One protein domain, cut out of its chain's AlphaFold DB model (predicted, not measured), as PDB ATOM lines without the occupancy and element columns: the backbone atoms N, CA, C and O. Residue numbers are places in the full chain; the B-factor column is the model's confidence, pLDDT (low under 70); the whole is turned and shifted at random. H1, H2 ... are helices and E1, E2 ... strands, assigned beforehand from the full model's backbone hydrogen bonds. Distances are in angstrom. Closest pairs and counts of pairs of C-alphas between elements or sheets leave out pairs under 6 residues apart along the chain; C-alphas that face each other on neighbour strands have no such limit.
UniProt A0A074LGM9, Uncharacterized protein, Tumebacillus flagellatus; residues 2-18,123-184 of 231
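Overview. This is residues 2 to 18 and 123 to 184 of the 231 residues of an uncharacterized protein of Tumebacillus flagellatus (UniProt A0A074LGM9). A long two-stranded hairpin, E1 and E2, makes the spine of a loose, open structure, with the short helices H2 and H3 joined to it by tight links at the end where E1 begins and E2 ends, and H4 reaching away from it beyond H3. H1 is set over E2 near that end, H2 runs directly into E1, and H3 follows E2 and turns a corner into H4, whose residues 169 to 174 and 176 to 181 stick out as an arm. The printed part has 79 residues with four named helices and two named strands, in the order H1 H2 E1 E2 H3 H4, and its class is mixed, helices and strands; the sheet, order E1 - E2, is antiparallel. The whole is loose, with a radius of gyration of the C-alphas of 15.4 A and spans of 45 by 36 by 20 A.

Along the chain. Strand E1 is residues 130 to 139, 26.3 A from first to last C-alpha, and strand E2 is residues 146 to 156, 30.8 A. Helix H1 is residues 2 to 14, 18.4 A long, beginning at C-alpha 2 at (25.653, -32.660, -8.973). Helix H2 is residues 123 to 129, 10.0 A, and helix H3 is residues 161 to 167, 10.1 A. Helix H4 is residues 169 to 181, 17.8 A, ending at C-alpha 181 at (0.922, -32.783, 17.613).

Arrangement. E1 and E2 form a hairpin, antiparallel, with 160 degrees between their directions. N 134 and O 151 are 2.9 A apart and N 147 and O 138 are 2.8 A apart, both within hydrogen-bond range. H1 has one pair of C-alphas within 8 A of E2, those of Val 5 and Ile 152, 7.8 A apart. H1 and E1 are apart. The closest C-alphas of H2 and E2 are those of Leu 129 and Arg 155, 5.1 A. Those of E2 and H3 are Trp 154 and Glu 161, 5.8 A. Residues 155 to 156 of E2 pair antiparallel with residues 159 to 160. H3 and H4 touch only at the corner by their link, and only just, with 3 pairs of C-alphas within 8 A; the closest are those of Trp 166 and Arg 172, 6.3 A. Their lines are about perpendicular, at 85 degrees. H4 and E2 are apart. In H1, H2, H3 and H4 every O i to N i+4 pair is within hydrogen-bond range.

Size, cuts and confidence. The two C-alphas farthest apart are those of Thr 124 and Gly 184, 45.7 A. Residues 19 to 122 are cut out, and C-alphas 18 and 123 are 24.7 A apart across the cut. Of the links that are printed whole, no link is long. Residues 13 to 18 and 140 to 145 stand free. The mean pLDDT of the printed part is 79.6; residues 141 to 143 and 169 to 184 are under 70.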
ATOM      1  N   ILE A   2      26.523 -33.004  -7.832       83.88
ATOM      2  CA  ILE A   2      25.653 -32.660  -8.973       83.88
ATOM      3  C   ILE A   2      24.541 -33.696  -9.213       83.88
ATOM      4  O   ILE A   2      23.391 -33.310  -9.333       83.88
ATOM      5  N   GLU A   3      24.850 -34.994  -9.127       88.50
ATOM      6  CA  GLU A   3      23.844 -36.069  -9.228       88.50
ATOM      7  C   GLU A   3      22.752 -35.991  -8.153       88.50
ATOM      8  O   GLU A   3      21.589 -36.274  -8.411       88.50
ATOM      9  N   TYR A   4      23.116 -35.557  -6.943       87.50
ATOM     10  CA  TYR A   4      22.143 -35.337  -5.875       87.50
ATOM     11  C   TYR A   4      21.222 -34.161  -6.221       87.50
ATOM     12  O   TYR A   4      20.011 -34.286  -6.120       87.50
ATOM     13  N   VAL A   5      21.789 -33.051  -6.706       87.62
ATOM     14  CA  VAL A   5      21.016 -31.877  -7.144       87.62
ATOM     15  C   VAL A   5      20.086 -32.218  -8.310       87.62
ATOM     16  O   VAL A   5      18.945 -31.778  -8.299       87.62
ATOM     17  N   LYS A   6      20.536 -33.028  -9.279       91.06
ATOM     18  CA  LYS A   6      19.689 -33.530 -10.372       91.06
ATOM     19  C   LYS A   6      18.488 -34.314  -9.837       91.06
ATOM     20  O   LYS A   6      17.358 -34.039 -10.225       91.06
ATOM     21  N   GLY A   7      18.728 -35.248  -8.915       89.75
ATOM     22  CA  GLY A   7      17.665 -36.047  -8.304       89.75
ATOM     23  C   GLY A   7      16.666 -35.211  -7.500       89.75
ATOM     24  O   GLY A   7      15.464 -35.442  -7.589       89.75
ATOM     25  N   GLU A   8      17.140 -34.222  -6.745       89.44
ATOM     26  CA  GLU A   8      16.259 -33.303  -6.012       89.44
ATOM     27  C   GLU A   8      15.490 -32.359  -6.950       89.44
ATOM     28  O   GLU A   8      14.316 -32.097  -6.708       89.44
ATOM     29  N   LEU A   9      16.101 -31.903  -8.050       89.62
ATOM     30  CA  LEU A   9      15.421 -31.098  -9.067       89.62
ATOM     31  C   LEU A   9      14.283 -31.874  -9.735       89.62
ATOM     32  O   LEU A   9      13.216 -31.314  -9.967       89.62
ATOM     33  N   GLU A  10      14.490 -33.158 -10.022       90.75
ATOM     34  CA  GLU A  10      13.436 -34.016 -10.568       90.75
ATOM     35  C   GLU A  10      12.252 -34.138  -9.612       90.75
ATOM     36  O   GLU A  10      11.112 -33.915 -10.016       90.75
ATOM     37  N   LYS A  11      12.517 -34.393  -8.325       89.25
ATOM     38  CA  LYS A  11      11.465 -34.416  -7.300       89.25
ATOM     39  C   LYS A  11      10.705 -33.096  -7.268       89.25
ATOM     40  O   LYS A  11       9.484 -33.105  -7.399       89.25
ATOM     41  N   PHE A  12      11.435 -31.985  -7.185       87.25
ATOM     42  CA  PHE A  12      10.870 -30.639  -7.158       87.25
ATOM     43  C   PHE A  12      10.006 -30.341  -8.394       87.25
ATOM     44  O   PHE A  12       8.915 -29.796  -8.274       87.25
ATOM     45  N   ARG A  13      10.437 -30.772  -9.588       87.62
ATOM     46  CA  ARG A  13       9.675 -30.638 -10.842       87.62
ATOM     47  C   ARG A  13       8.382 -31.453 -10.847       87.62
ATOM     48  O   ARG A  13       7.370 -31.001 -11.392       87.62
ATOM     49  N   THR A  14       8.429 -32.667 -10.306       88.25
ATOM     50  CA  THR A  14       7.281 -33.587 -10.283       88.25
ATOM     51  C   THR A  14       6.285 -33.292  -9.167       88.25
ATOM     52  O   THR A  14       5.121 -33.674  -9.284       88.25
ATOM     53  N   ASP A  15       6.697 -32.575  -8.120       88.50
ATOM     54  CA  ASP A  15       5.852 -32.230  -6.980       88.50
ATOM     55  C   ASP A  15       4.900 -31.064  -7.290       88.50
ATOM     56  O   ASP A  15       5.028 -29.939  -6.804       88.50
ATOM     57  N   LYS A  16       3.903 -31.328  -8.141       86.75
ATOM     58  CA  LYS A  16       2.891 -30.331  -8.514       86.75
ATOM     59  C   LYS A  16       2.065 -29.860  -7.312       86.75
ATOM     60  O   LYS A  16       1.627 -28.711  -7.301       86.75
ATOM     61  N   ALA A  17       1.861 -30.726  -6.318       84.44
ATOM     62  CA  ALA A  17       1.122 -30.396  -5.105       84.44
ATOM     63  C   ALA A  17       1.916 -29.424  -4.222       84.44
ATOM     64  O   ALA A  17       1.383 -28.373  -3.868       84.44
ATOM     65  N   GLY A  18       3.193 -29.711  -3.952       84.75
ATOM     66  CA  GLY A  18       4.080 -28.818  -3.204       84.75
ATOM     67  C   GLY A  18       4.297 -27.480  -3.909       84.75
ATOM     68  O   GLY A  18       4.207 -26.429  -3.281       84.75
ATOM     69  N   ASN A 123      25.582 -23.677 -14.856       87.50
ATOM     70  CA  ASN A 123      25.598 -22.796 -13.679       87.50
ATOM     71  C   ASN A 123      24.555 -21.669 -13.759       87.50
ATOM     72  O   ASN A 123      24.078 -21.209 -12.725       87.50
ATOM     73  N   THR A 124      24.215 -21.211 -14.965       89.38
ATOM     74  CA  THR A 124      23.190 -20.183 -15.170       89.38
ATOM     75  C   THR A 124      21.814 -20.700 -14.762       89.38
ATOM     76  O   THR A 124      21.151 -20.057 -13.953       89.38
ATOM     77  N   VAL A 125      21.443 -21.890 -15.244       89.81
ATOM     78  CA  VAL A 125      20.180 -22.567 -14.902       89.81
ATOM     79  C   VAL A 125      20.100 -22.828 -13.398       89.81
ATOM     80  O   VAL A 125      19.109 -22.490 -12.752       89.81
ATOM     81  N   LEU A 126      21.185 -23.342 -12.809       89.12
ATOM     82  CA  LEU A 126      21.252 -23.597 -11.370       89.12
ATOM     83  C   LEU A 126      21.097 -22.322 -10.541       89.12
ATOM     84  O   LEU A 126      20.399 -22.350  -9.540       89.12
ATOM     85  N   ARG A 127      21.687 -21.190 -10.939       89.19
ATOM     86  CA  ARG A 127      21.526 -19.917 -10.206       89.19
ATOM     87  C   ARG A 127      20.108 -19.354 -10.270       89.19
ATOM     88  O   ARG A 127      19.735 -18.579  -9.390       89.19
ATOM     89  N   GLN A 128      19.352 -19.703 -11.309       89.31
ATOM     90  CA  GLN A 128      17.952 -19.305 -11.456       89.31
ATOM     91  C   GLN A 128      17.022 -20.149 -10.578       89.31
ATOM     92  O   GLN A 128      16.039 -19.616 -10.080       89.31
ATOM     93  N   LEU A 129      17.349 -21.426 -10.351       90.62
ATOM     94  CA  LEU A 129      16.521 -22.362  -9.578       90.62
ATOM     95  C   LEU A 129      16.955 -22.522  -8.120       90.62
ATOM     96  O   LEU A 129      16.125 -22.751  -7.252       90.62
ATOM     97  N   VAL A 130      18.247 -22.411  -7.832       92.38
ATOM     98  CA  VAL A 130      18.833 -22.687  -6.520       92.38
ATOM     99  C   VAL A 130      19.379 -21.395  -5.931       92.38
ATOM    100  O   VAL A 130      20.221 -20.713  -6.523       92.38
ATOM    101  N   SER A 131      18.898 -21.058  -4.738       93.19
ATOM    102  CA  SER A 131      19.403 -19.939  -3.949       93.19
ATOM    103  C   SER A 131      20.706 -20.327  -3.260       93.19
ATOM    104  O   SER A 131      21.726 -19.649  -3.415       93.19
ATOM    105  N   SER A 132      20.693 -21.453  -2.541       91.81
ATOM    106  CA  SER A 132      21.844 -21.941  -1.789       91.81
ATOM    107  C   SER A 132      21.853 -23.471  -1.682       91.81
ATOM    108  O   SER A 132      20.819 -24.128  -1.765       91.81
ATOM    109  N   ILE A 133      23.045 -24.053  -1.521       90.50
ATOM    110  CA  ILE A 133      23.224 -25.468  -1.168       90.50
ATOM    111  C   ILE A 133      24.059 -25.488   0.104       90.50
ATOM    112  O   ILE A 133      25.199 -25.018   0.107       90.50
ATOM    113  N   SER A 134      23.504 -26.024   1.188       88.75
ATOM    114  CA  SER A 134      24.190 -26.109   2.475       88.75
ATOM    115  C   SER A 134      24.402 -27.561   2.884       88.75
ATOM    116  O   SER A 134      23.543 -28.413   2.686       88.75
ATOM    117  N   VAL A 135      25.574 -27.856   3.446       87.88
ATOM    118  CA  VAL A 135      25.889 -29.180   3.989       87.88
ATOM    119  C   VAL A 135      25.967 -29.050   5.498       87.88
ATOM    120  O   VAL A 135      26.823 -28.337   6.022       87.88
ATOM    121  N   ARG A 136      25.067 -29.732   6.202       86.44
ATOM    122  CA  ARG A 136      25.009 -29.743   7.662       86.44
ATOM    123  C   ARG A 136      25.410 -31.114   8.173       86.44
ATOM    124  O   ARG A 136      25.156 -32.131   7.541       86.44
ATOM    125  N   THR A 137      26.085 -31.141   9.316       85.19
ATOM    126  CA  THR A 137      26.376 -32.390  10.023       85.19
ATOM    127  C   THR A 137      25.604 -32.369  11.331       85.19
ATOM    128  O   THR A 137      25.861 -31.515  12.178       85.19
ATOM    129  N   ARG A 138      24.643 -33.280  11.494       78.56
ATOM    130  CA  ARG A 138      23.809 -33.381  12.694       78.56
ATOM    131  C   ARG A 138      24.138 -34.669  13.433       78.56
ATOM    132  O   ARG A 138      24.198 -35.741  12.840       78.56
ATOM    133  N   LYS A 139      24.348 -34.580  14.746       76.50
ATOM    134  CA  LYS A 139      24.454 -35.775  15.589       76.50
ATOM    135  C   LYS A 139      23.074 -36.427  15.677       76.50
ATOM    136  O   LYS A 139      22.117 -35.745  16.054       76.50
ATOM    137  N   ARG A 140      22.964 -37.717  15.348       72.25
ATOM    138  CA  ARG A 140      21.697 -38.442  15.500       72.25
ATOM    139  C   ARG A 140      21.291 -38.463  16.978       72.25
ATOM    140  O   ARG A 140      22.136 -38.741  17.835       72.25
ATOM    141  N   PRO A 141      20.015 -38.205  17.309       61.44
ATOM    142  CA  PRO A 141      19.532 -38.459  18.655       61.44
ATOM    143  C   PRO A 141      19.713 -39.951  18.974       61.44
ATOM    144  O   PRO A 141      19.424 -40.811  18.147       61.44
ATOM    145  N   PHE A 142      20.242 -40.252  20.163       58.25
ATOM    146  CA  PHE A 142      20.430 -41.617  20.687       58.25
ATOM    147  C   PHE A 142      21.428 -42.526  19.938       58.25
ATOM    148  O   PHE A 142      21.588 -43.685  20.318       58.25
ATOM    149  N   LYS A 143      22.170 -42.014  18.945       62.66
ATOM    150  CA  LYS A 143      23.309 -42.712  18.319       62.66
ATOM    151  C   LYS A 143      24.568 -41.841  18.389       62.66
ATOM    152  O   LYS A 143      24.507 -40.627  18.219       62.66
ATOM    153  N   ASN A 144      25.739 -42.442  18.612       71.31
ATOM    154  CA  ASN A 144      27.039 -41.745  18.529       71.31
ATOM    155  C   ASN A 144      27.503 -41.563  17.070       71.31
ATOM    156  O   ASN A 144      28.691 -41.609  16.768       71.31
ATOM    157  N   GLU A 145      26.551 -41.359  16.167       76.69
ATOM    158  CA  GLU A 145      26.758 -41.231  14.732       76.69
ATOM    159  C   GLU A 145      26.375 -39.819  14.288       76.69
ATOM    160  O   GLU A 145      25.481 -39.179  14.855       76.69
ATOM    161  N   PHE A 146      27.079 -39.329  13.274       76.81
ATOM    162  CA  PHE A 146      26.816 -38.042  12.650       76.81
ATOM    163  C   PHE A 146      26.229 -38.276  11.264       76.81
ATOM    164  O   PHE A 146      26.857 -38.936  10.437       76.81
ATOM    165  N   ASP A 147      25.068 -37.687  11.004       79.19
ATOM    166  CA  ASP A 147      24.500 -37.617   9.666       79.19
ATOM    167  C   ASP A 147      24.977 -36.366   8.960       79.19
ATOM    168  O   ASP A 147      24.970 -35.272   9.527       79.19
ATOM    169  N   LYS A 148      25.368 -36.538   7.700       80.38
ATOM    170  CA  LYS A 148      25.549 -35.429   6.774       80.38
ATOM    171  C   LYS A 148      24.258 -35.254   5.995       80.38
ATOM    172  O   LYS A 148      23.818 -36.176   5.320       80.38
ATOM    173  N   GLU A 149      23.702 -34.063   6.080       83.31
ATOM    174  CA  GLU A 149      22.500 -33.649   5.377       83.31
ATOM    175  C   GLU A 149      22.885 -32.566   4.367       83.31
ATOM    176  O   GLU A 149      23.620 -31.630   4.698       83.31
ATOM    177  N   ILE A 150      22.434 -32.718   3.125       85.00
ATOM    178  CA  ILE A 150      22.567 -31.695   2.088       85.00
ATOM    179  C   ILE A 150      21.191 -31.058   1.947       85.00
ATOM    180  O   ILE A 150      20.224 -31.756   1.677       85.00
ATOM    181  N   LEU A 151      21.112 -29.748   2.142       86.19
ATOM    182  CA  LEU A 151      19.886 -28.972   1.998       86.19
ATOM    183  C   LEU A 151      20.032 -28.071   0.777       86.19
ATOM    184  O   LEU A 151      21.020 -27.337   0.668       86.19
ATOM    185  N   ILE A 152      19.057 -28.134  -0.123       88.81
ATOM    186  CA  ILE A 152      18.952 -27.245  -1.276       88.81
ATOM    187  C   ILE A 152      17.845 -26.250  -0.967       88.81
ATOM    188  O   ILE A 152      16.730 -26.640  -0.642       88.81
ATOM    189  N   GLU A 153      18.173 -24.970  -1.041       90.50
ATOM    190  CA  GLU A 153      17.194 -23.904  -0.925       90.50
ATOM    191  C   GLU A 153      16.801 -23.450  -2.326       90.50
ATOM    192  O   GLU A 153      17.605 -22.842  -3.046       90.50
ATOM    193  N   TRP A 154      15.573 -23.767  -2.715       91.19
ATOM    194  CA  TRP A 154      15.040 -23.431  -4.025       91.19
ATOM    195  C   TRP A 154      14.603 -21.968  -4.083       91.19
ATOM    196  O   TRP A 154      14.085 -21.403  -3.116       91.19
ATOM    197  N   ARG A 155      14.835 -21.342  -5.237       90.56
ATOM    198  CA  ARG A 155      14.216 -20.070  -5.597       90.56
ATOM    199  C   ARG A 155      12.803 -20.353  -6.076       90.56
ATOM    200  O   ARG A 155      12.600 -21.151  -6.987       90.56
ATOM    201  N   PHE A 156      11.856 -19.645  -5.490       89.06
ATOM    202  CA  PHE A 156      10.459 -19.671  -5.856       89.06
ATOM    203  C   PHE A 156      10.025 -18.247  -6.191       89.06
ATOM    204  O   PHE A 156       9.955 -17.380  -5.319       89.06
ATOM    205  N   LEU A 157       9.789 -17.988  -7.480       89.56
ATOM    206  CA  LEU A 157       9.577 -16.638  -8.008       89.56
ATOM    207  C   LEU A 157      10.750 -15.703  -7.643       89.56
ATOM    208  O   LEU A 157      11.885 -15.935  -8.057       89.56
ATOM    209  N   ASP A 158      10.489 -14.631  -6.901       88.44
ATOM    210  CA  ASP A 158      11.473 -13.658  -6.418       88.44
ATOM    211  C   ASP A 158      11.965 -13.934  -4.984       88.44
ATOM    212  O   ASP A 158      12.751 -13.148  -4.451       88.44
ATOM    213  N   LYS A 159      11.537 -15.046  -4.379       91.06
ATOM    214  CA  LYS A 159      11.832 -15.450  -2.997       91.06
ATOM    215  C   LYS A 159      12.520 -16.810  -2.938       91.06
ATOM    216  O   LYS A 159      12.696 -17.474  -3.962       91.06
ATOM    217  N   THR A 160      12.940 -17.234  -1.752       88.44
ATOM    218  CA  THR A 160      13.256 -18.648  -1.496       88.44
ATOM    219  C   THR A 160      12.035 -19.385  -0.956       88.44
ATOM    220  O   THR A 160      11.172 -18.772  -0.332       88.44
ATOM    221  N   GLU A 161      11.952 -20.703  -1.156       84.31
ATOM    222  CA  GLU A 161      10.893 -21.508  -0.519       84.31
ATOM    223  C   GLU A 161      10.858 -21.310   0.998       84.31
ATOM    224  O   GLU A 161       9.785 -21.204   1.582       84.31
ATOM    225  N   GLY A 162      12.030 -21.196   1.631       83.31
ATOM    226  CA  GLY A 162      12.131 -20.924   3.060       83.31
ATOM    227  C   GLY A 162      11.508 -19.582   3.448       83.31
ATOM    228  O   GLY A 162      10.794 -19.513   4.441       83.31
ATOM    229  N   GLU A 163      11.734 -18.520   2.676       86.00
ATOM    230  CA  GLU A 163      11.107 -17.213   2.921       86.00
ATOM    231  C   GLU A 163       9.586 -17.268   2.750       86.00
ATOM    232  O   GLU A 163       8.852 -16.740   3.579       86.00
ATOM    233  N   VAL A 164       9.095 -17.932   1.699       84.50
ATOM    234  CA  VAL A 164       7.649 -18.109   1.472       84.50
ATOM    235  C   VAL A 164       7.000 -18.849   2.635       84.50
ATOM    236  O   VAL A 164       5.970 -18.428   3.158       84.50
ATOM    237  N   PHE A 165       7.656 -19.914   3.073       79.94
ATOM    238  CA  PHE A 165       7.241 -20.738   4.189       79.94
ATOM    239  C   PHE A 165       7.185 -19.968   5.509       79.94
ATOM    240  O   PHE A 165       6.208 -20.069   6.248       79.94
ATOM    241  N   TRP A 166       8.243 -19.223   5.843       78.12
ATOM    242  CA  TRP A 166       8.320 -18.554   7.138       78.12
ATOM    243  C   TRP A 166       7.416 -17.336   7.206       78.12
ATOM    244  O   TRP A 166       6.918 -17.056   8.294       78.12
ATOM    245  N   ASP A 167       7.176 -16.645   6.094       82.50
ATOM    246  CA  ASP A 167       6.395 -15.406   6.081       82.50
ATOM    247  C   ASP A 167       4.877 -15.641   5.973       82.50
ATOM    248  O   ASP A 167       4.110 -14.744   6.322       82.50
ATOM    249  N   SER A 168       4.421 -16.842   5.592       74.69
ATOM    250  CA  SER A 168       2.999 -17.217   5.671       74.69
ATOM    251  C   SER A 168       2.604 -17.614   7.101       74.69
ATOM    252  O   SER A 168       3.163 -18.533   7.702       74.69
ATOM    253  N   GLU A 169       1.619 -16.911   7.668       68.19
ATOM    254  CA  GLU A 169       1.121 -17.165   9.027       68.19
ATOM    255  C   GLU A 169       0.331 -18.481   9.129       68.19
ATOM    256  O   GLU A 169       0.514 -19.219  10.097       68.19
ATOM    257  N   GLU A 170      -0.473 -18.821   8.115       64.25
ATOM    258  CA  GLU A 170      -1.221 -20.089   8.066       64.25
ATOM    259  C   GLU A 170      -0.283 -21.288   7.930       64.25
ATOM    260  O   GLU A 170      -0.403 -22.233   8.702       64.25
ATOM    261  N   VAL A 171       0.713 -21.220   7.040       64.31
ATOM    262  CA  VAL A 171       1.727 -22.276   6.892       64.31
ATOM    263  C   VAL A 171       2.507 -22.471   8.186       64.31
ATOM    264  O   VAL A 171       2.735 -23.595   8.640       64.31
ATOM    265  N   ARG A 172       2.899 -21.368   8.833       64.94
ATOM    266  CA  ARG A 172       3.585 -21.425  10.123       64.94
ATOM    267  C   ARG A 172       2.699 -22.063  11.195       64.94
ATOM    268  O   ARG A 172       3.226 -22.786  12.041       64.94
ATOM    269  N   HIS A 173       1.390 -21.806  11.173       62.81
ATOM    270  CA  HIS A 173       0.442 -22.382  12.120       62.81
ATOM    271  C   HIS A 173       0.196 -23.870  11.860       62.81
ATOM    272  O   HIS A 173       0.377 -24.651  12.783       62.81
ATOM    273  N   GLU A 174      -0.081 -24.275  10.620       62.72
ATOM    274  CA  GLU A 174      -0.274 -25.675  10.208       62.72
ATOM    275  C   GLU A 174       0.933 -26.545  10.598       62.72
ATOM    276  O   GLU A 174       0.807 -27.668  11.087       62.72
ATOM    277  N   ILE A 175       2.140 -26.000  10.465       61.03
ATOM    278  CA  ILE A 175       3.373 -26.713  10.802       61.03
ATOM    279  C   ILE A 175       3.651 -26.684  12.289       61.03
ATOM    280  O   ILE A 175       4.129 -27.674  12.835       61.03
ATOM    281  N   TRP A 176       3.344 -25.578  12.964       61.88
ATOM    282  CA  TRP A 176       3.376 -25.548  14.417       61.88
ATOM    283  C   TRP A 176       2.405 -26.575  15.000       61.88
ATOM    284  O   TRP A 176       2.800 -27.274  15.928       61.88
ATOM    285  N   GLU A 177       1.202 -26.711  14.439       57.75
ATOM    286  CA  GLU A 177       0.205 -27.712  14.811       57.75
ATOM    287  C   GLU A 177       0.723 -29.119  14.537       57.75
ATOM    288  O   GLU A 177       0.751 -29.928  15.460       57.75
ATOM    289  N   ARG A 178       1.251 -29.392  13.338       56.28
ATOM    290  CA  ARG A 178       1.854 -30.688  12.997       56.28
ATOM    291  C   ARG A 178       3.027 -31.041  13.920       56.28
ATOM    292  O   ARG A 178       3.084 -32.132  14.480       56.28
ATOM    293  N   ASP A 179       3.948 -30.109  14.146       53.22
ATOM    294  CA  ASP A 179       5.122 -30.316  14.999       53.22
ATOM    295  C   ASP A 179       4.764 -30.365  16.496       53.22
ATOM    296  O   ASP A 179       5.468 -31.030  17.259       53.22
ATOM    297  N   HIS A 180       3.708 -29.678  16.952       53.75
ATOM    298  CA  HIS A 180       3.206 -29.773  18.333       53.75
ATOM    299  C   HIS A 180       2.362 -31.021  18.562       53.75
ATOM    300  O   HIS A 180       2.418 -31.567  19.662       53.75
ATOM    301  N   TRP A 181       1.660 -31.523  17.549       52.72
ATOM    302  CA  TRP A 181       0.922 -32.783  17.613       52.72
ATOM    303  C   TRP A 181       1.854 -33.961  17.918       52.72
ATOM    304  O   TRP A 181       1.552 -34.810  18.755       52.72
ATOM    305  N   TYR A 182       3.060 -33.949  17.346       54.69
ATOM    306  CA  TYR A 182       4.089 -34.946  17.645       54.69
ATOM    307  C   TYR A 182       4.868 -34.682  18.949       54.69
ATOM    308  O   TYR A 182       5.620 -35.551  19.405       54.69
ATOM    309  N   ARG A 183       4.707 -33.519  19.607       46.75
ATOM    310  CA  ARG A 183       5.346 -33.239  20.909       46.75
ATOM    311  C   ARG A 183       4.609 -33.970  22.030       46.75
ATOM    312  O   ARG A 183       3.719 -33.431  22.674       46.75
ATOM    313  N   GLY A 184       5.052 -35.192  22.301       55.62
ATOM    314  CA  GLY A 184       4.513 -36.057  23.358       55.62
ATOM    315  C   GLY A 184       4.257 -37.486  22.891       55.62
ATOM    316  O   GLY A 184       4.046 -38.364  23.723       55.62
TER     317      GLY A 184